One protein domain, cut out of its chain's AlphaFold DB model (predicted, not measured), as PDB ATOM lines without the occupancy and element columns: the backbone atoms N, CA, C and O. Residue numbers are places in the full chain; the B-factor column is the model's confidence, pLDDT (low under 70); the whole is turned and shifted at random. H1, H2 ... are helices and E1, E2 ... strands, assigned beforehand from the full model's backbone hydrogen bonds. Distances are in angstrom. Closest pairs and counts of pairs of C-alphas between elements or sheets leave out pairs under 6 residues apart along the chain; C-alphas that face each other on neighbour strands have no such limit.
ATOM      1  N   ALA A   6     206.750 259.870 175.726       94.38
ATOM      2  CA  ALA A   6     207.509 259.349 176.855       94.38
ATOM      3  C   ALA A   6     208.690 260.250 177.249       94.38
ATOM      4  O   ALA A   6     208.873 260.517 178.434       94.38
ATOM      5  N   ALA A   7     209.467 260.770 176.290       95.69
ATOM      6  CA  ALA A   7     210.613 261.634 176.577       95.69
ATOM      7  C   ALA A   7     210.171 262.963 177.201       95.69
ATOM      8  O   ALA A   7     210.767 263.413 178.181       95.69
ATOM      9  N   ARG A   8     209.086 263.557 176.682       96.19
ATOM     10  CA  ARG A   8     208.463 264.760 177.257       96.19
ATOM     11  C   ARG A   8     208.012 264.513 178.693       96.19
ATOM     12  O   ARG A   8     208.353 265.303 179.568       96.19
ATOM     13  N   LEU A   9     207.281 263.424 178.935       96.69
ATOM     14  CA  LEU A   9     206.795 263.075 180.270       96.69
ATOM     15  C   LEU A   9     207.962 262.792 181.224       96.69
ATOM     16  O   LEU A   9     208.009 263.366 182.303       96.69
ATOM     17  N   GLU A  10     208.978 262.021 180.833       97.31
ATOM     18  CA  GLU A  10     210.145 261.790 181.697       97.31
ATOM     19  C   GLU A  10     210.926 263.073 181.997       97.31
ATOM     20  O   GLU A  10     211.376 263.265 183.127       97.31
ATOM     21  N   MET A  11     211.047 263.992 181.035       98.06
ATOM     22  CA  MET A  11     211.624 265.316 181.284       98.06
ATOM     23  C   MET A  11     210.763 266.142 182.248       98.06
ATOM     24  O   MET A  11     211.319 266.738 183.170       98.06
ATOM     25  N   HIS A  12     209.435 266.129 182.098       97.75
ATOM     26  CA  HIS A  12     208.488 266.811 182.994       97.75
ATOM     27  C   HIS A  12     208.584 266.283 184.433       97.75
ATOM     28  O   HIS A  12     208.574 267.051 185.395       97.75
ATOM     29  N   TYR A  13     208.762 264.975 184.592       98.06
ATOM     30  CA  TYR A  13     208.982 264.335 185.888       98.06
ATOM     31  C   TYR A  13     210.364 264.669 186.472       98.06
ATOM     32  O   TYR A  13     210.479 264.967 187.662       98.06
ATOM     33  N   ALA A  14     211.413 264.684 185.647       98.44
ATOM     34  CA  ALA A  14     212.772 265.013 186.078       98.44
ATOM     35  C   ALA A  14     212.894 266.461 186.581       98.44
ATOM     36  O   ALA A  14     213.537 266.715 187.600       98.44
ATOM     37  N   VAL A  15     212.228 267.422 185.931       98.38
ATOM     38  CA  VAL A  15     212.246 268.818 186.398       98.38
ATOM     39  C   VAL A  15     211.547 269.022 187.748       98.38
ATOM     40  O   VAL A  15     211.781 270.032 188.414       98.38
ATOM     41  N   GLN A  16     210.761 268.049 188.226       98.19
ATOM     42  CA  GLN A  16     210.180 268.134 189.567       98.19
ATOM     43  C   GLN A  16     211.219 268.020 190.685       98.19
ATOM     44  O   GLN A  16     210.970 268.535 191.773       98.19
ATOM     45  N   PHE A  17     212.401 267.446 190.439       98.62
ATOM     46  CA  PHE A  17     213.504 267.494 191.408       98.62
ATOM     47  C   PHE A  17     213.967 268.935 191.661       98.62
ATOM     48  O   PHE A  17     214.175 269.339 192.807       98.62
ATOM     49  N   LEU A  18     214.052 269.741 190.599       98.62
ATOM     50  CA  LEU A  18     214.415 271.156 190.685       98.62
ATOM     51  C   LEU A  18     213.327 271.936 191.428       98.62
ATOM     52  O   LEU A  18     213.633 272.727 192.319       98.62
ATOM     53  N   ALA A  19     212.057 271.670 191.118       97.56
ATOM     54  CA  ALA A  19     210.926 272.296 191.801       97.56
ATOM     55  C   ALA A  19     210.842 271.909 193.289       97.56
ATOM     56  O   ALA A  19     210.556 272.768 194.126       97.56
ATOM     57  N   ALA A  20     211.119 270.647 193.636       97.75
ATOM     58  CA  ALA A  20     211.173 270.169 195.017       97.75
ATOM     59  C   ALA A  20     212.250 270.913 195.817       97.75
ATOM     60  O   ALA A  20     211.966 271.441 196.892       97.75
ATOM     61  N   PHE A  21     213.460 271.029 195.259       98.31
ATOM     62  CA  PHE A  21     214.530 271.823 195.861       98.31
ATOM     63  C   PHE A  21     214.125 273.292 196.010       98.31
ATOM     64  O   PHE A  21     214.225 273.853 197.100       98.31
ATOM     65  N   ALA A  22     213.624 273.908 194.939       97.56
ATOM     66  CA  ALA A  22     213.287 275.324 194.912       97.56
ATOM     67  C   ALA A  22     212.229 275.707 195.960       97.56
ATOM     68  O   ALA A  22     212.369 276.724 196.635       97.56
ATOM     69  N   ARG A  23     211.204 274.868 196.152       95.50
ATOM     70  CA  ARG A  23     210.139 275.094 197.147       95.50
ATOM     71  C   ARG A  23     210.642 275.136 198.586       95.50
ATOM     72  O   ARG A  23     210.041 275.824 199.404       95.50
ATOM     73  N   VAL A  24     211.705 274.398 198.894       96.38
ATOM     74  CA  VAL A  24     212.230 274.275 200.261       96.38
ATOM     75  C   VAL A  24     213.421 275.200 200.496       96.38
ATOM     76  O   VAL A  24     213.560 275.784 201.568       96.38
ATOM     77  N   LYS A  25     214.300 275.341 199.499       96.31
ATOM     78  CA  LYS A  25     215.611 275.990 199.643       96.31
ATOM     79  C   LYS A  25     215.703 277.372 199.002       96.31
ATOM     80  O   LYS A  25     216.738 278.022 199.141       96.31
ATOM     81  N   ILE A  26     214.675 277.844 198.302       96.12
ATOM     82  CA  ILE A  26     214.662 279.189 197.713       96.12
ATOM     83  C   ILE A  26     213.575 280.009 198.392       96.12
ATOM     84  O   ILE A  26     212.441 279.563 198.551       96.12
ATOM     85  N   LYS A  27     213.930 281.231 198.801       95.38
ATOM     86  CA  LYS A  27     212.996 282.148 199.453       95.38
ATOM     87  C   LYS A  27     211.767 282.357 198.567       95.38
ATOM     88  O   LYS A  27     211.897 282.768 197.414       95.38
ATOM     89  N   ALA A  28     210.591 282.132 199.147       95.25
ATOM     90  CA  ALA A  28     209.331 282.327 198.459       95.25
ATOM     91  C   ALA A  28     209.185 283.767 197.941       95.25
ATOM     92  O   ALA A  28     209.521 284.741 198.621       95.25
ATOM     93  N   MET A  29     208.667 283.876 196.723       92.94
ATOM     94  CA  MET A  29     208.334 285.130 196.050       92.94
ATOM     95  C   MET A  29     206.819 285.191 195.816       92.94
ATOM     96  O   MET A  29     206.238 284.135 195.550       92.94
ATOM     97  N   PRO A  30     206.187 286.381 195.880       90.25
ATOM     98  CA  PRO A  30     204.736 286.525 195.716       90.25
ATOM     99  C   PRO A  30     204.194 286.008 194.378       90.25
ATOM    100  O   PRO A  30     203.079 285.511 194.324       90.25
ATOM    101  N   ASP A  31     204.993 286.098 193.314       88.25
ATOM    102  CA  ASP A  31     204.659 285.629 191.964       88.25
ATOM    103  C   ASP A  31     204.989 284.143 191.738       88.25
ATOM    104  O   ASP A  31     205.009 283.667 190.608       88.25
ATOM    105  N   GLU A  32     205.341 283.427 192.809       91.25
ATOM    106  CA  GLU A  32     205.806 282.040 192.809       91.25
ATOM    107  C   GLU A  32     207.043 281.743 191.949       91.25
ATOM    108  O   GLU A  32     207.501 280.599 191.894       91.25
ATOM    109  N   SER A  33     207.676 282.758 191.360       93.25
ATOM    110  CA  SER A  33     208.767 282.564 190.404       93.25
ATOM    111  C   SER A  33     210.015 281.948 191.039       93.25
ATOM    112  O   SER A  33     210.897 281.475 190.330       93.25
ATOM    113  N   HIS A  34     210.126 281.927 192.370       93.50
ATOM    114  CA  HIS A  34     211.157 281.173 193.089       93.50
ATOM    115  C   HIS A  34     211.163 279.676 192.744       93.50
ATOM    116  O   HIS A  34     212.220 279.061 192.812       93.50
ATOM    117  N   LYS A  35     210.011 279.109 192.350       93.31
ATOM    118  CA  LYS A  35     209.854 277.704 191.935       93.31
ATOM    119  C   LYS A  35     210.227 277.472 190.468       93.31
ATOM    120  O   LYS A  35     210.381 276.325 190.061       93.31
ATOM    121  N   ALA A  36     210.310 278.536 189.671       96.44
ATOM    122  CA  ALA A  36     210.592 278.442 188.249       96.44
ATOM    123  C   ALA A  36     212.074 278.147 187.990       96.44
ATOM    124  O   ALA A  36     212.954 278.491 188.783       96.44
ATOM    125  N   MET A  37     212.337 277.534 186.843       97.06
ATOM    126  CA  MET A  37     213.674 277.158 186.403       97.06
ATOM    127  C   MET A  37     214.177 278.122 185.334       97.06
ATOM    128  O   MET A  37     213.406 278.815 184.665       97.06
ATOM    129  N   LEU A  38     215.487 278.131 185.148       97.50
ATOM    130  CA  LEU A  38     216.150 278.775 184.026       97.50
ATOM    131  C   LEU A  38     216.600 277.693 183.045       97.50
ATOM    132  O   LEU A  38     216.999 276.609 183.455       97.50
ATOM    133  N   PHE A  39     216.534 277.989 181.749       98.31
ATOM    134  CA  PHE A  39     217.128 277.138 180.721       98.31
ATOM    135  C   PHE A  39     218.461 277.741 180.268       98.31
ATOM    136  O   PHE A  39     218.488 278.869 179.756       98.31
ATOM    137  N   GLN A  40     219.552 277.000 180.453       96.94
ATOM    138  CA  GLN A  40     220.902 277.394 180.060       96.94
ATOM    139  C   GLN A  40     221.217 276.827 178.677       96.94
ATOM    140  O   GLN A  40     221.323 275.618 178.498       96.94
ATOM    141  N   GLU A  41     221.339 277.702 177.677       93.56
ATOM    142  CA  GLU A  41     221.481 277.290 176.271       93.56
ATOM    143  C   GLU A  41     222.853 276.701 175.950       93.56
ATOM    144  O   GLU A  41     222.940 275.818 175.105       93.56
ATOM    145  N   GLU A  42     223.907 277.187 176.605       92.81
ATOM    146  CA  GLU A  42     225.275 276.702 176.388       92.81
ATOM    147  C   GLU A  42     225.453 275.284 176.942       92.81
ATOM    148  O   GLU A  42     226.039 274.426 176.289       92.81
ATOM    149  N   GLU A  43     224.885 275.023 178.122       95.69
ATOM    150  CA  GLU A  43     224.934 273.719 178.791       95.69
ATOM    151  C   GLU A  43     223.788 272.774 178.386       95.69
ATOM    152  O   GLU A  43     223.816 271.590 178.726       95.69
ATOM    153  N   LEU A  44     222.773 273.283 177.676       97.25
ATOM    154  CA  LEU A  44     221.536 272.572 177.335       97.25
ATOM    155  C   LEU A  44     220.869 271.918 178.559       97.25
ATOM    156  O   LEU A  44     220.412 270.772 178.511       97.25
ATOM    157  N   CYS A  45     220.811 272.657 179.667       98.38
ATOM    158  CA  CYS A  45     220.296 272.174 180.943       98.38
ATOM    159  C   CYS A  45     219.215 273.098 181.518       98.38
ATOM    160  O   CYS A  45     219.118 274.282 181.184       98.38
ATOM    161  N   PHE A  46     218.380 272.536 182.388       98.69
ATOM    162  CA  PHE A  46     217.484 273.304 183.249       98.69
ATOM    163  C   PHE A  46     218.155 273.479 184.605       98.69
ATOM    164  O   PHE A  46     218.753 272.530 185.103       98.69
ATOM    165  N   GLU A  47     218.024 274.640 185.235       98.06
ATOM    166  CA  GLU A  47     218.573 274.874 186.570       98.06
ATOM    167  C   GLU A  47     217.634 275.667 187.473       98.06
ATOM    168  O   GLU A  47     216.805 276.460 187.019       98.06
ATOM    169  N   THR A  48     217.773 275.461 188.779       98.38
ATOM    170  CA  THR A  48     217.116 276.305 189.779       98.38
ATOM    171  C   THR A  48     217.747 277.696 189.812       98.38
ATOM    172  O   THR A  48     218.922 277.872 189.486       98.38
ATOM    173  N   LYS A  49     216.992 278.691 190.291       95.88
ATOM    174  CA  LYS A  49     217.568 279.993 190.663       95.88
ATOM    175  C   LYS A  49     218.633 279.825 191.752       95.88
ATOM    176  O   LYS A  49     218.636 278.828 192.479       95.88
ATOM    177  N   ASP A  50     219.513 280.814 191.871       92.56
ATOM    178  CA  ASP A  50     220.574 280.800 192.876       92.56
ATOM    179  C   ASP A  50     220.002 280.724 194.300       92.56
ATOM    180  O   ASP A  50     219.030 281.402 194.650       92.56
ATOM    181  N   SER A  51     220.639 279.902 195.133       93.88
ATOM    182  CA  SER A  51     220.325 279.752 196.549       93.88
ATOM    183  C   SER A  51     221.611 279.683 197.367       93.88
ATOM    184  O   SER A  51     222.577 279.049 196.936       93.88
ATOM    185  N   PRO A  52     221.635 280.241 198.594       93.56
ATOM    186  CA  PRO A  52     222.742 280.010 199.521       93.56
ATOM    187  C   PRO A  52     222.899 278.529 199.910       93.56
ATOM    188  O   PRO A  52     223.936 278.142 200.445       93.56
ATOM    189  N   HIS A  53     221.886 277.694 199.659       94.50
ATOM    190  CA  HIS A  53     221.907 276.264 199.968       94.50
ATOM    191  C   HIS A  53     222.441 275.391 198.831       94.50
ATOM    192  O   HIS A  53     222.560 274.179 199.025       94.50
ATOM    193  N   GLY A  54     222.751 275.984 197.674       95.88
ATOM    194  CA  GLY A  54     223.210 275.254 196.502       95.88
ATOM    195  C   GLY A  54     222.357 275.468 195.259       95.88
ATOM    196  O   GLY A  54     221.558 276.400 195.182       95.88
ATOM    197  N   LYS A  55     222.522 274.579 194.285       96.88
ATOM    198  CA  LYS A  55     221.781 274.581 193.021       96.88
ATOM    199  C   LYS A  55     221.488 273.145 192.595       96.88
ATOM    200  O   LYS A  55     222.218 272.221 192.953       96.88
ATOM    201  N   VAL A  56     220.400 272.963 191.854       98.44
ATOM    202  CA  VAL A  56     220.091 271.699 191.179       98.44
ATOM    203  C   VAL A  56     219.964 271.973 189.690       98.44
ATOM    204  O   VAL A  56     219.238 272.890 189.295       98.44
ATOM    205  N   LYS A  57     220.648 271.171 188.873       98.62
ATOM    206  CA  LYS A  57     220.540 271.218 187.413       98.62
ATOM    207  C   LYS A  57     220.058 269.882 186.871       98.62
ATOM    208  O   LYS A  57     220.370 268.840 187.435       98.62
ATOM    209  N   TYR A  58     219.316 269.903 185.772       98.81
ATOM    210  CA  TYR A  58     218.908 268.728 185.008       98.81
ATOM    211  C   TYR A  58     219.457 268.826 183.587       98.81
ATOM    212  O   TYR A  58     219.145 269.773 182.865       98.81
ATOM    213  N   TYR A  59     220.235 267.823 183.184       98.62
ATOM    214  CA  TYR A  59     220.809 267.666 181.851       98.62
ATOM    215  C   TYR A  59     220.016 266.591 181.095       98.62
ATOM    216  O   TYR A  59     220.237 265.398 181.323       98.62
ATOM    217  N   PRO A  60     219.088 266.954 180.190       98.06
ATOM    218  CA  PRO A  60     218.201 265.972 179.566       98.06
ATOM    219  C   PRO A  60     218.924 265.034 178.597       98.06
ATOM    220  O   PRO A  60     218.588 263.852 178.525       98.06
ATOM    221  N   VAL A  61     219.947 265.528 177.892       96.12
ATOM    222  CA  VAL A  61     220.720 264.744 176.913       96.12
ATOM    223  C   VAL A  61     221.407 263.553 177.586       96.12
ATOM    224  O   VAL A  61     221.245 262.415 177.155       96.12
ATOM    225  N   THR A  62     222.124 263.794 178.684       97.19
ATOM    226  CA  THR A  62     222.796 262.749 179.480       97.19
ATOM    227  C   THR A  62     221.890 262.126 180.541       97.19
ATOM    228  O   THR A  62     222.285 261.169 181.201       97.19
ATOM    229  N   HIS A  63     220.671 262.648 180.685       97.69
ATOM    230  CA  HIS A  63     219.646 262.206 181.625       97.69
ATOM    231  C   HIS A  63     220.154 262.082 183.062       97.69
ATOM    232  O   HIS A  63     220.003 261.051 183.721       97.69
ATOM    233  N   LYS A  64     220.773 263.162 183.539       98.31
ATOM    234  CA  LYS A  64     221.301 263.277 184.899       98.31
ATOM    235  C   LYS A  64     220.854 264.569 185.562       98.31
ATOM    236  O   LYS A  64     220.608 265.563 184.878       98.31
ATOM    237  N   ILE A  65     220.822 264.565 186.887       98.62
ATOM    238  CA  ILE A  65     220.792 265.789 187.685       98.62
ATOM    239  C   ILE A  65     222.148 266.016 188.352       98.62
ATOM    240  O   ILE A  65     222.817 265.053 188.729       98.62
ATOM    241  N   THR A  66     222.544 267.275 188.503       98.56
ATOM    242  CA  THR A  66     223.677 267.663 189.350       98.56
ATOM    243  C   THR A  66     223.163 268.403 190.571       98.56
ATOM    244  O   THR A  66     222.224 269.202 190.492       98.56
ATOM    245  N   LEU A  67     223.746 268.084 191.721       98.50
ATOM    246  CA  LEU A  67     223.487 268.732 192.997       98.50
ATOM    247  C   LEU A  67     224.751 269.482 193.386       98.50
ATOM    248  O   LEU A  67     225.805 268.870 193.540       98.50
ATOM    249  N   GLU A  68     224.640 270.788 193.567       97.31
ATOM    250  CA  GLU A  68     225.777 271.661 193.838       97.31
ATOM    251  C   GLU A  68     225.605 272.308 195.216       97.31
ATOM    252  O   GLU A  68     224.536 272.817 195.548       97.31
ATOM    253  N   LYS A  69     226.669 272.308 196.016       94.56
ATOM    254  CA  LYS A  69     226.888 273.118 197.224       94.56
ATOM    255  C   LYS A  69     228.228 273.837 197.061       94.56
ATOM    256  O   LYS A  69     229.035 273.457 196.223       94.56
ATOM    257  N   SER A  70     228.508 274.829 197.905       88.88
ATOM    258  CA  SER A  70     229.723 275.663 197.815       88.88
ATOM    259  C   SER A  70     231.046 274.898 197.644       88.88
ATOM    260  O   SER A  70     231.965 275.425 197.028       88.88
ATOM    261  N   THR A  71     231.164 273.681 198.182       89.06
ATOM    262  CA  THR A  71     232.383 272.856 198.103       89.06
ATOM    263  C   THR A  71     232.131 271.413 197.668       89.06
ATOM    264  O   THR A  71     233.038 270.586 197.745       89.06
ATOM    265  N   GLN A  72     230.904 271.073 197.265       94.81
ATOM    266  CA  GLN A  72     230.526 269.698 196.941       94.81
ATOM    267  C   GLN A  72     229.640 269.675 195.709       94.81
ATOM    268  O   GLN A  72     228.704 270.460 195.600       94.81
ATOM    269  N   GLU A  73     229.891 268.709 194.841       96.69
ATOM    270  CA  GLU A  73     229.041 268.413 193.702       96.69
ATOM    271  C   GLU A  73     228.738 266.917 193.678       96.69
ATOM    272  O   GLU A  73     229.555 266.091 194.101       96.69
ATOM    273  N   ARG A  74     227.543 266.560 193.217       98.06
ATOM    274  CA  ARG A  74     227.149 265.174 192.981       98.06
ATOM    275  C   ARG A  74     226.344 265.069 191.702       98.06
ATOM    276  O   ARG A  74     225.365 265.786 191.532       98.06
ATOM    277  N   GLU A  75     226.696 264.100 190.868       98.50
ATOM    278  CA  GLU A  75     225.888 263.707 189.718       98.50
ATOM    279  C   GLU A  75     225.018 262.494 190.057       98.50
ATOM    280  O   GLU A  75     225.477 261.550 190.704       98.50
ATOM    281  N   ILE A  76     223.768 262.506 189.599       98.62
ATOM    282  CA  ILE A  76     222.841 261.379 189.707       98.62
ATOM    283  C   ILE A  76     222.255 261.118 188.319       98.62
ATOM    284  O   ILE A  76     221.473 261.917 187.805       98.62
ATOM    285  N   PHE A  77     222.622 259.991 187.709       98.50
ATOM    286  CA  PHE A  77     222.004 259.517 186.468       98.50
ATOM    287  C   PHE A  77     220.613 258.967 186.772       98.50
ATOM    288  O   PHE A  77     220.466 258.129 187.660       98.50
ATOM    289  N   LEU A  78     219.600 259.450 186.053       98.69
ATOM    290  CA  LEU A  78     218.201 259.109 186.313       98.69
ATOM    291  C   LEU A  78     217.830 257.739 185.746       98.69
ATOM    292  O   LEU A  78     217.010 257.036 186.325       98.69
ATOM    293  N   GLY A  79     218.450 257.352 184.632       98.12
ATOM    294  CA  GLY A  79     218.149 256.112 183.932       98.12
ATOM    295  C   GLY A  79     218.231 254.875 184.834       98.12
ATOM    296  O   GLY A  79     219.251 254.619 185.474       98.12
ATOM    297  N   GLY A  80     217.139 254.111 184.902       98.25
ATOM    298  CA  GLY A  80     217.012 252.933 185.763       98.25
ATOM    299  C   GLY A  80     216.690 253.220 187.235       98.25
ATOM    300  O   GLY A  80     216.430 252.269 187.965       98.25
ATOM    301  N   LYS A  81     216.664 254.484 187.673       98.69
ATOM    302  CA  LYS A  81     216.229 254.867 189.023       98.69
ATOM    303  C   LYS A  81     214.757 255.247 189.035       98.69
ATOM    304  O   LYS A  81     214.242 255.834 188.087       98.69
ATOM    305  N   THR A  82     214.096 254.963 190.140       98.62
ATOM    306  CA  THR A  82     212.771 255.488 190.473       98.62
ATOM    307  C   THR A  82     212.876 256.917 191.001       98.62
ATOM    308  O   THR A  82     213.932 257.360 191.468       98.62
ATOM    309  N   TRP A  83     211.760 257.646 190.995       98.25
ATOM    310  CA  TRP A  83     211.734 258.999 191.555       98.25
ATOM    311  C   TRP A  83     212.115 259.027 193.047       98.25
ATOM    312  O   TRP A  83     212.883 259.886 193.484       98.25
ATOM    313  N   ASN A  84     211.641 258.038 193.814       98.19
ATOM    314  CA  ASN A  84     211.900 257.913 195.252       98.19
ATOM    315  C   ASN A  84     213.373 257.636 195.585       98.19
ATOM    316  O   ASN A  84     213.869 258.088 196.617       98.19
ATOM    317  N   GLU A  85     214.096 256.913 194.731       98.62
ATOM    318  CA  GLU A  85     215.536 256.712 194.922       98.62
ATOM    319  C   GLU A  85     216.298 258.024 194.738       98.62
ATOM    320  O   GLU A  85     217.113 258.390 195.586       98.62
ATOM    321  N   VAL A  86     215.980 258.772 193.680       98.62
ATOM    322  CA  VAL A  86     216.652 260.041 193.374       98.62
ATOM    323  C   VAL A  86     216.364 261.094 194.446       98.62
ATOM    324  O   VAL A  86     217.299 261.740 194.924       98.62
ATOM    325  N   ILE A  87     215.111 261.249 194.896       98.38
ATOM    326  CA  ILE A  87     214.800 262.235 195.944       98.38
ATOM    327  C   ILE A  87     215.501 261.895 197.264       98.38
ATOM    328  O   ILE A  87     215.979 262.798 197.941       98.38
ATOM    329  N   LYS A  88     215.643 260.610 197.616       98.50
ATOM    330  CA  LYS A  88     216.341 260.182 198.838       98.50
ATOM    331  C   LYS A  88     217.830 260.526 198.795       98.50
ATOM    332  O   LYS A  88     218.412 260.945 199.803       98.50
ATOM    333  N   GLU A  89     218.448 260.396 197.625       98.44
ATOM    334  CA  GLU A  89     219.816 260.870 197.405       98.44
ATOM    335  C   GLU A  89     219.912 262.396 197.560       98.44
ATOM    336  O   GLU A  89     220.831 262.882 198.225       98.44
ATOM    337  N   MET A  90     218.937 263.152 197.042       98.44
ATOM    338  CA  MET A  90     218.877 264.609 197.223       98.44
ATOM    339  C   MET A  90     218.683 265.014 198.688       98.44
ATOM    340  O   MET A  90     219.392 265.896 199.169       98.44
ATOM    341  N   GLN A  91     217.765 264.366 199.408       98.44
ATOM    342  CA  GLN A  91     217.517 264.598 200.835       98.44
ATOM    343  C   GLN A  91     218.797 264.385 201.647       98.44
ATOM    344  O   GLN A  91     219.148 265.212 202.486       98.44
ATOM    345  N   THR A  92     219.545 263.322 201.338       97.94
ATOM    346  CA  THR A  92     220.836 263.032 201.976       97.94
ATOM    347  C   THR A  92     221.868 264.109 201.642       97.94
ATOM    348  O   THR A  92     222.498 264.663 202.545       97.94
ATOM    349  N   PHE A  93     222.027 264.448 200.357       98.06
ATOM    350  CA  PHE A  93     223.012 265.431 199.904       98.06
ATOM    351  C   PHE A  93     222.753 266.817 200.498       98.06
ATOM    352  O   PHE A  93     223.686 267.461 200.975       98.06
ATOM    353  N   PHE A  94     221.499 267.275 200.520       96.94
ATOM    354  CA  PHE A  94     221.120 268.575 201.079       96.94
ATOM    355  C   PHE A  94     220.887 268.566 202.589       96.94
ATOM    356  O   PHE A  94     220.803 269.650 203.166       96.94
ATOM    357  N   SER A  95     220.859 267.386 203.213       96.31
ATOM    358  CA  SER A  95     220.462 267.193 204.612       96.31
ATOM    359  C   SER A  95     219.092 267.826 204.882       96.31
ATOM    360  O   SER A  95     218.936 268.665 205.763       96.31
ATOM    361  N   GLU A  96     218.118 267.484 204.036       96.88
ATOM    362  CA  GLU A  96     216.777 268.065 204.027       96.88
ATOM    363  C   GLU A  96     215.732 266.994 203.720       96.88
ATOM    364  O   GLU A  96     215.534 266.639 202.563       96.88
ATOM    365  N   GLU A  97     215.055 266.491 204.748       96.44
ATOM    366  CA  GLU A  97     214.042 265.436 204.610       96.44
ATOM    367  C   GLU A  97     212.727 265.943 204.003       96.44
ATOM    368  O   GLU A  97     211.959 265.153 203.459       96.44
ATOM    369  N   SER A  98     212.465 267.257 204.033       96.69
ATOM    370  CA  SER A  98     211.225 267.828 203.488       96.69
ATOM    371  C   SER A  98     211.199 267.941 201.958       96.69
ATOM    372  O   SER A  98     210.163 268.296 201.389       96.69
ATOM    373  N   LEU A  99     212.308 267.623 201.268       97.31
ATOM    374  CA  LEU A  99     212.313 267.513 199.809       97.31
ATOM    375  C   LEU A  99     211.395 266.364 199.394       97.31
ATOM    376  O   LEU A  99     211.670 265.204 199.684       97.31
ATOM    377  N   GLN A 100     210.312 266.691 198.704       95.12
ATOM    378  CA  GLN A 100     209.286 265.731 198.317       95.12
ATOM    379  C   GLN A 100     208.658 266.110 196.983       95.12
ATOM    380  O   GLN A 100     208.851 267.223 196.484       95.12
ATOM    381  N   TRP A 101     207.888 265.176 196.429       93.50
ATOM    382  CA  TRP A 101     207.196 265.358 195.163       93.50
ATOM    383  C   TRP A 101     206.298 266.610 195.205       93.50
ATOM    384  O   TRP A 101     205.387 266.692 196.038       93.50
ATOM    385  N   PRO A 102     206.498 267.576 194.293       92.06
ATOM    386  CA  PRO A 102     205.609 268.708 194.099       92.06
ATOM    387  C   PRO A 102     204.167 268.302 193.757       92.06
ATOM    388  O   PRO A 102     203.888 267.872 192.645       92.06
ATOM    389  N   GLN A 103     203.223 268.474 194.685       88.38
ATOM    390  CA  GLN A 103     201.809 268.208 194.395       88.38
ATOM    391  C   GLN A 103     201.202 269.329 193.544       88.38
ATOM    392  O   GLN A 103     201.387 270.511 193.862       88.38
ATOM    393  N   TYR A 104     200.474 268.944 192.496       87.94
ATOM    394  CA  TYR A 104     199.656 269.834 191.679       87.94
ATOM    395  C   TYR A 104     198.322 269.161 191.320       87.94
ATOM    396  O   TYR A 104     198.320 267.948 191.115       87.94
ATOM    397  N   PRO A 105     197.208 269.911 191.214       79.56
ATOM    398  CA  PRO A 105     195.912 269.335 190.843       79.56
ATOM    399  C   PRO A 105     195.865 268.723 189.432       79.56
ATOM    400  O   PRO A 105     195.141 267.758 189.226       79.56
ATOM    401  N   GLU A 106     196.632 269.268 188.482       84.62
ATOM    402  CA  GLU A 106     196.558 268.947 187.045       84.62
ATOM    403  C   GLU A 106     197.924 268.483 186.500       84.62
ATOM    404  O   GLU A 106     198.421 268.970 185.486       84.62
ATOM    405  N   PHE A 107     198.589 267.565 187.212       92.31
ATOM    406  CA  PHE A 107     199.861 266.994 186.755       92.31
ATOM    407  C   PHE A 107     199.627 265.766 185.858       92.31
ATOM    408  O   PHE A 107     198.803 264.922 186.213       92.31
ATOM    409  N   PRO A 108     200.346 265.608 184.727       92.12
ATOM    410  CA  PRO A 108     200.103 264.494 183.820       92.12
ATOM    411  C   PRO A 108     200.472 263.150 184.451       92.12
ATOM    412  O   PRO A 108     201.596 262.940 184.922       92.12
ATOM    413  N   GLU A 109     199.532 262.210 184.387       92.88
ATOM    414  CA  GLU A 109     199.747 260.834 184.818       92.88
ATOM    415  C   GLU A 109     200.767 260.122 183.920       92.88
ATOM    416  O   GLU A 109     200.685 260.147 182.691       92.88
ATOM    417  N   TYR A 110     201.742 259.469 184.551       95.25
ATOM    418  CA  TYR A 110     202.732 258.648 183.867       95.25
ATOM    419  C   TYR A 110     203.349 257.609 184.808       95.25
ATOM    420  O   TYR A 110     203.316 257.753 186.026       95.25
ATOM    421  N   LYS A 111     203.982 256.574 184.245       96.56
ATOM    422  CA  LYS A 111     204.526 255.414 184.977       96.56
ATOM    423  C   LYS A 111     205.428 255.761 186.173       96.56
ATOM    424  O   LYS A 111     205.424 255.062 187.183       96.56
ATOM    425  N   ILE A 112     206.169 256.867 186.092       97.06
ATOM    426  CA  ILE A 112     207.115 257.285 187.133       97.06
ATOM    427  C   ILE A 112     206.401 257.627 188.456       97.06
ATOM    428  O   ILE A 112     206.953 257.351 189.522       97.06
ATOM    429  N   GLN A 113     205.166 258.158 188.425       94.44
ATOM    430  CA  GLN A 113     204.406 258.437 189.660       94.44
ATOM    431  C   GLN A 113     204.008 257.152 190.399       94.44
ATOM    432  O   GLN A 113     203.811 257.163 191.611       94.44
ATOM    433  N   HIS A 114     203.945 256.039 189.667       95.81
ATOM    434  CA  HIS A 114     203.597 254.710 190.171       95.81
ATOM    435  C   HIS A 114     204.829 253.899 190.596       95.81
ATOM    436  O   HIS A 114     204.727 252.707 190.880       95.81
ATOM    437  N   GLY A 115     205.999 254.541 190.670       97.12
ATOM    438  CA  GLY A 115     207.240 253.923 191.130       97.12
ATOM    439  C   GLY A 115     208.036 253.204 190.046       97.12
ATOM    440  O   GLY A 115     209.027 252.555 190.375       97.12
ATOM    441  N   GLU A 116     207.659 253.320 188.769       98.31
ATOM    442  CA  GLU A 116     208.511 252.823 187.688       98.31
ATOM    443  C   GLU A 116     209.777 253.683 187.517       98.31
ATOM    444  O   GLU A 116     209.769 254.886 187.808       98.31
ATOM    445  N   PRO A 117     210.887 253.086 187.050       98.44
ATOM    446  CA  PRO A 117     212.126 253.812 186.827       98.44
ATOM    447  C   PRO A 117     212.103 254.645 185.538       98.44
ATOM    448  O   PRO A 117     211.386 254.341 184.580       98.44
ATOM    449  N   PHE A 118     212.958 255.668 185.489       98.38
ATOM    450  CA  PHE A 118     213.227 256.423 184.265       98.38
ATOM    451  C   PHE A 118     213.900 255.553 183.191       98.38
ATOM    452  O   PHE A 118     214.675 254.636 183.491       98.38
ATOM    453  N   SER A 119     213.643 255.861 181.919       96.62
ATOM    454  CA  SER A 119     214.077 255.041 180.789       96.62
ATOM    455  C   SER A 119     215.508 255.352 180.338       96.62
ATOM    456  O   SER A 119     215.929 256.501 180.191       96.62
ATOM    457  N   ASN A 120     216.251 254.298 179.991       94.62
ATOM    458  CA  ASN A 120     217.619 254.404 179.466       94.62
ATOM    459  C   ASN A 120     217.704 254.669 177.949       94.62
ATOM    460  O   ASN A 120     218.788 254.937 177.446       94.62
ATOM    461  N   HIS A 121     216.591 254.597 177.210       93.88
ATOM    462  CA  HIS A 121     216.593 254.530 175.739       93.88
ATOM    463  C   HIS A 121     216.006 255.761 175.020       93.88
ATOM    464  O   HIS A 121     215.888 255.745 173.803       93.88
ATOM    465  N   LEU A 122     215.690 256.850 175.733       95.81
ATOM    466  CA  LEU A 122     215.050 258.051 175.160       95.81
ATOM    467  C   LEU A 122     216.035 259.193 174.831       95.81
ATOM    468  O   LEU A 122     215.644 260.356 174.749       95.81
ATOM    469  N   GLN A 123     217.335 258.907 174.699       96.12
ATOM    470  CA  GLN A 123     218.364 259.950 174.559       96.12
ATOM    471  C   GLN A 123     218.161 260.838 173.325       96.12
ATOM    472  O   GLN A 123     218.299 262.058 173.427       96.12
ATOM    473  N   GLU A 124     217.841 260.246 172.175       95.81
ATOM    474  CA  GLU A 124     217.653 260.990 170.926       95.81
ATOM    475  C   GLU A 124     216.490 261.985 171.044       95.81
ATOM    476  O   GLU A 124     216.641 263.166 170.733       95.81
TER     477      GLU A 124
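AT A GLANCE: This is residues 6 to 124 of the 251 residues of an uncharacterized protein of Candidatus Hydrogenedentes bacterium (UniProt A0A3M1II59). A strongly twisted sheet of five strands, E1 to E5, has two helices side by side over one face, H1 over E2 and E3 and H2 over E4 and E5, with no named helix over the other face. The long link of residues 95 to 110 loops past H1 on its side away from the sheet and leads to the short helix H3, near the Trp 83 end of H2. The printed part has 119 residues, with three named helices and five named strands in the order H1 E1 E2 E3 E4 E5 H2 H3, a mixed class of helices and strands in two layers, helices on one face of a sheet. The sheet, in the order E1 E2 E3 E4 E5, is antiparallel and a meander, each strand the antiparallel neighbour of the one before. The whole is compact and rounded, with a radius of gyration of the C-alphas of 13.5 A and spans of 35 by 33 by 29 A.

HOW THE PARTS SIT: H1, residues 6 to 25, is on the sheet at a height over the sheet of 8.3 A. It runs along the strands, at 9 degrees on the local plane to E2, residues 45 to 48. Its closest C-alphas to E3, residues 55 to 59, are Leu 18 and Val 56, 5.7 A apart. E1, residues 37 to 40, is an edge strand and forms a hairpin with E2, with N 38 and O 47 at 2.8 A. E2 and E3 form a hairpin, with N 58 and O 46 at 2.8 A. E3 and E4, residues 64 to 69, form a hairpin, with N 59 and O 64 at 2.8 A. E4 and the other edge strand E5, residues 72 to 77, form a hairpin, with N 67 and O 74 at 2.8 A. H2, residues 83 to 94, is on the same face as H1, at a height over the sheet of 10.0 A; its closest C-alphas to E5 are Val 86 and Ile 76, 7.3 A apart. H1 and H2 are close but not clearly touching, the closest C-alphas being Phe 17 and Ile 87 at 7.1 A; they run the same way at a shallow tilt of 30 degrees. H3, residues 111 to 114, is not on the sheet; it is close to H2 but not clearly touching, the closest C-alphas being Trp 83 and Ile 112 at 6.6 A. Each O i to N i+4 pair in H2 is within hydrogen-bond range, 12 of 16 are in H1, and H3 is too short for such a pair.

IN THESE COORDINATES: H1 begins at C-alpha 6, (207.509, 259.349, 176.855), and is 29.4 A long. E4 is 16.7 A and E5 16.9 A long. H2 is 16.4 A long. H3 ends at C-alpha 114, (203.597, 254.710, 190.171).

THE WHOLE: The C-alphas farthest apart, those of Pro 30 and His 121, are 39.5 A apart. The printed part has no cut. The links H1 to E1 and H2 to H3 are long. No printed residue is under 70 in pLDDT.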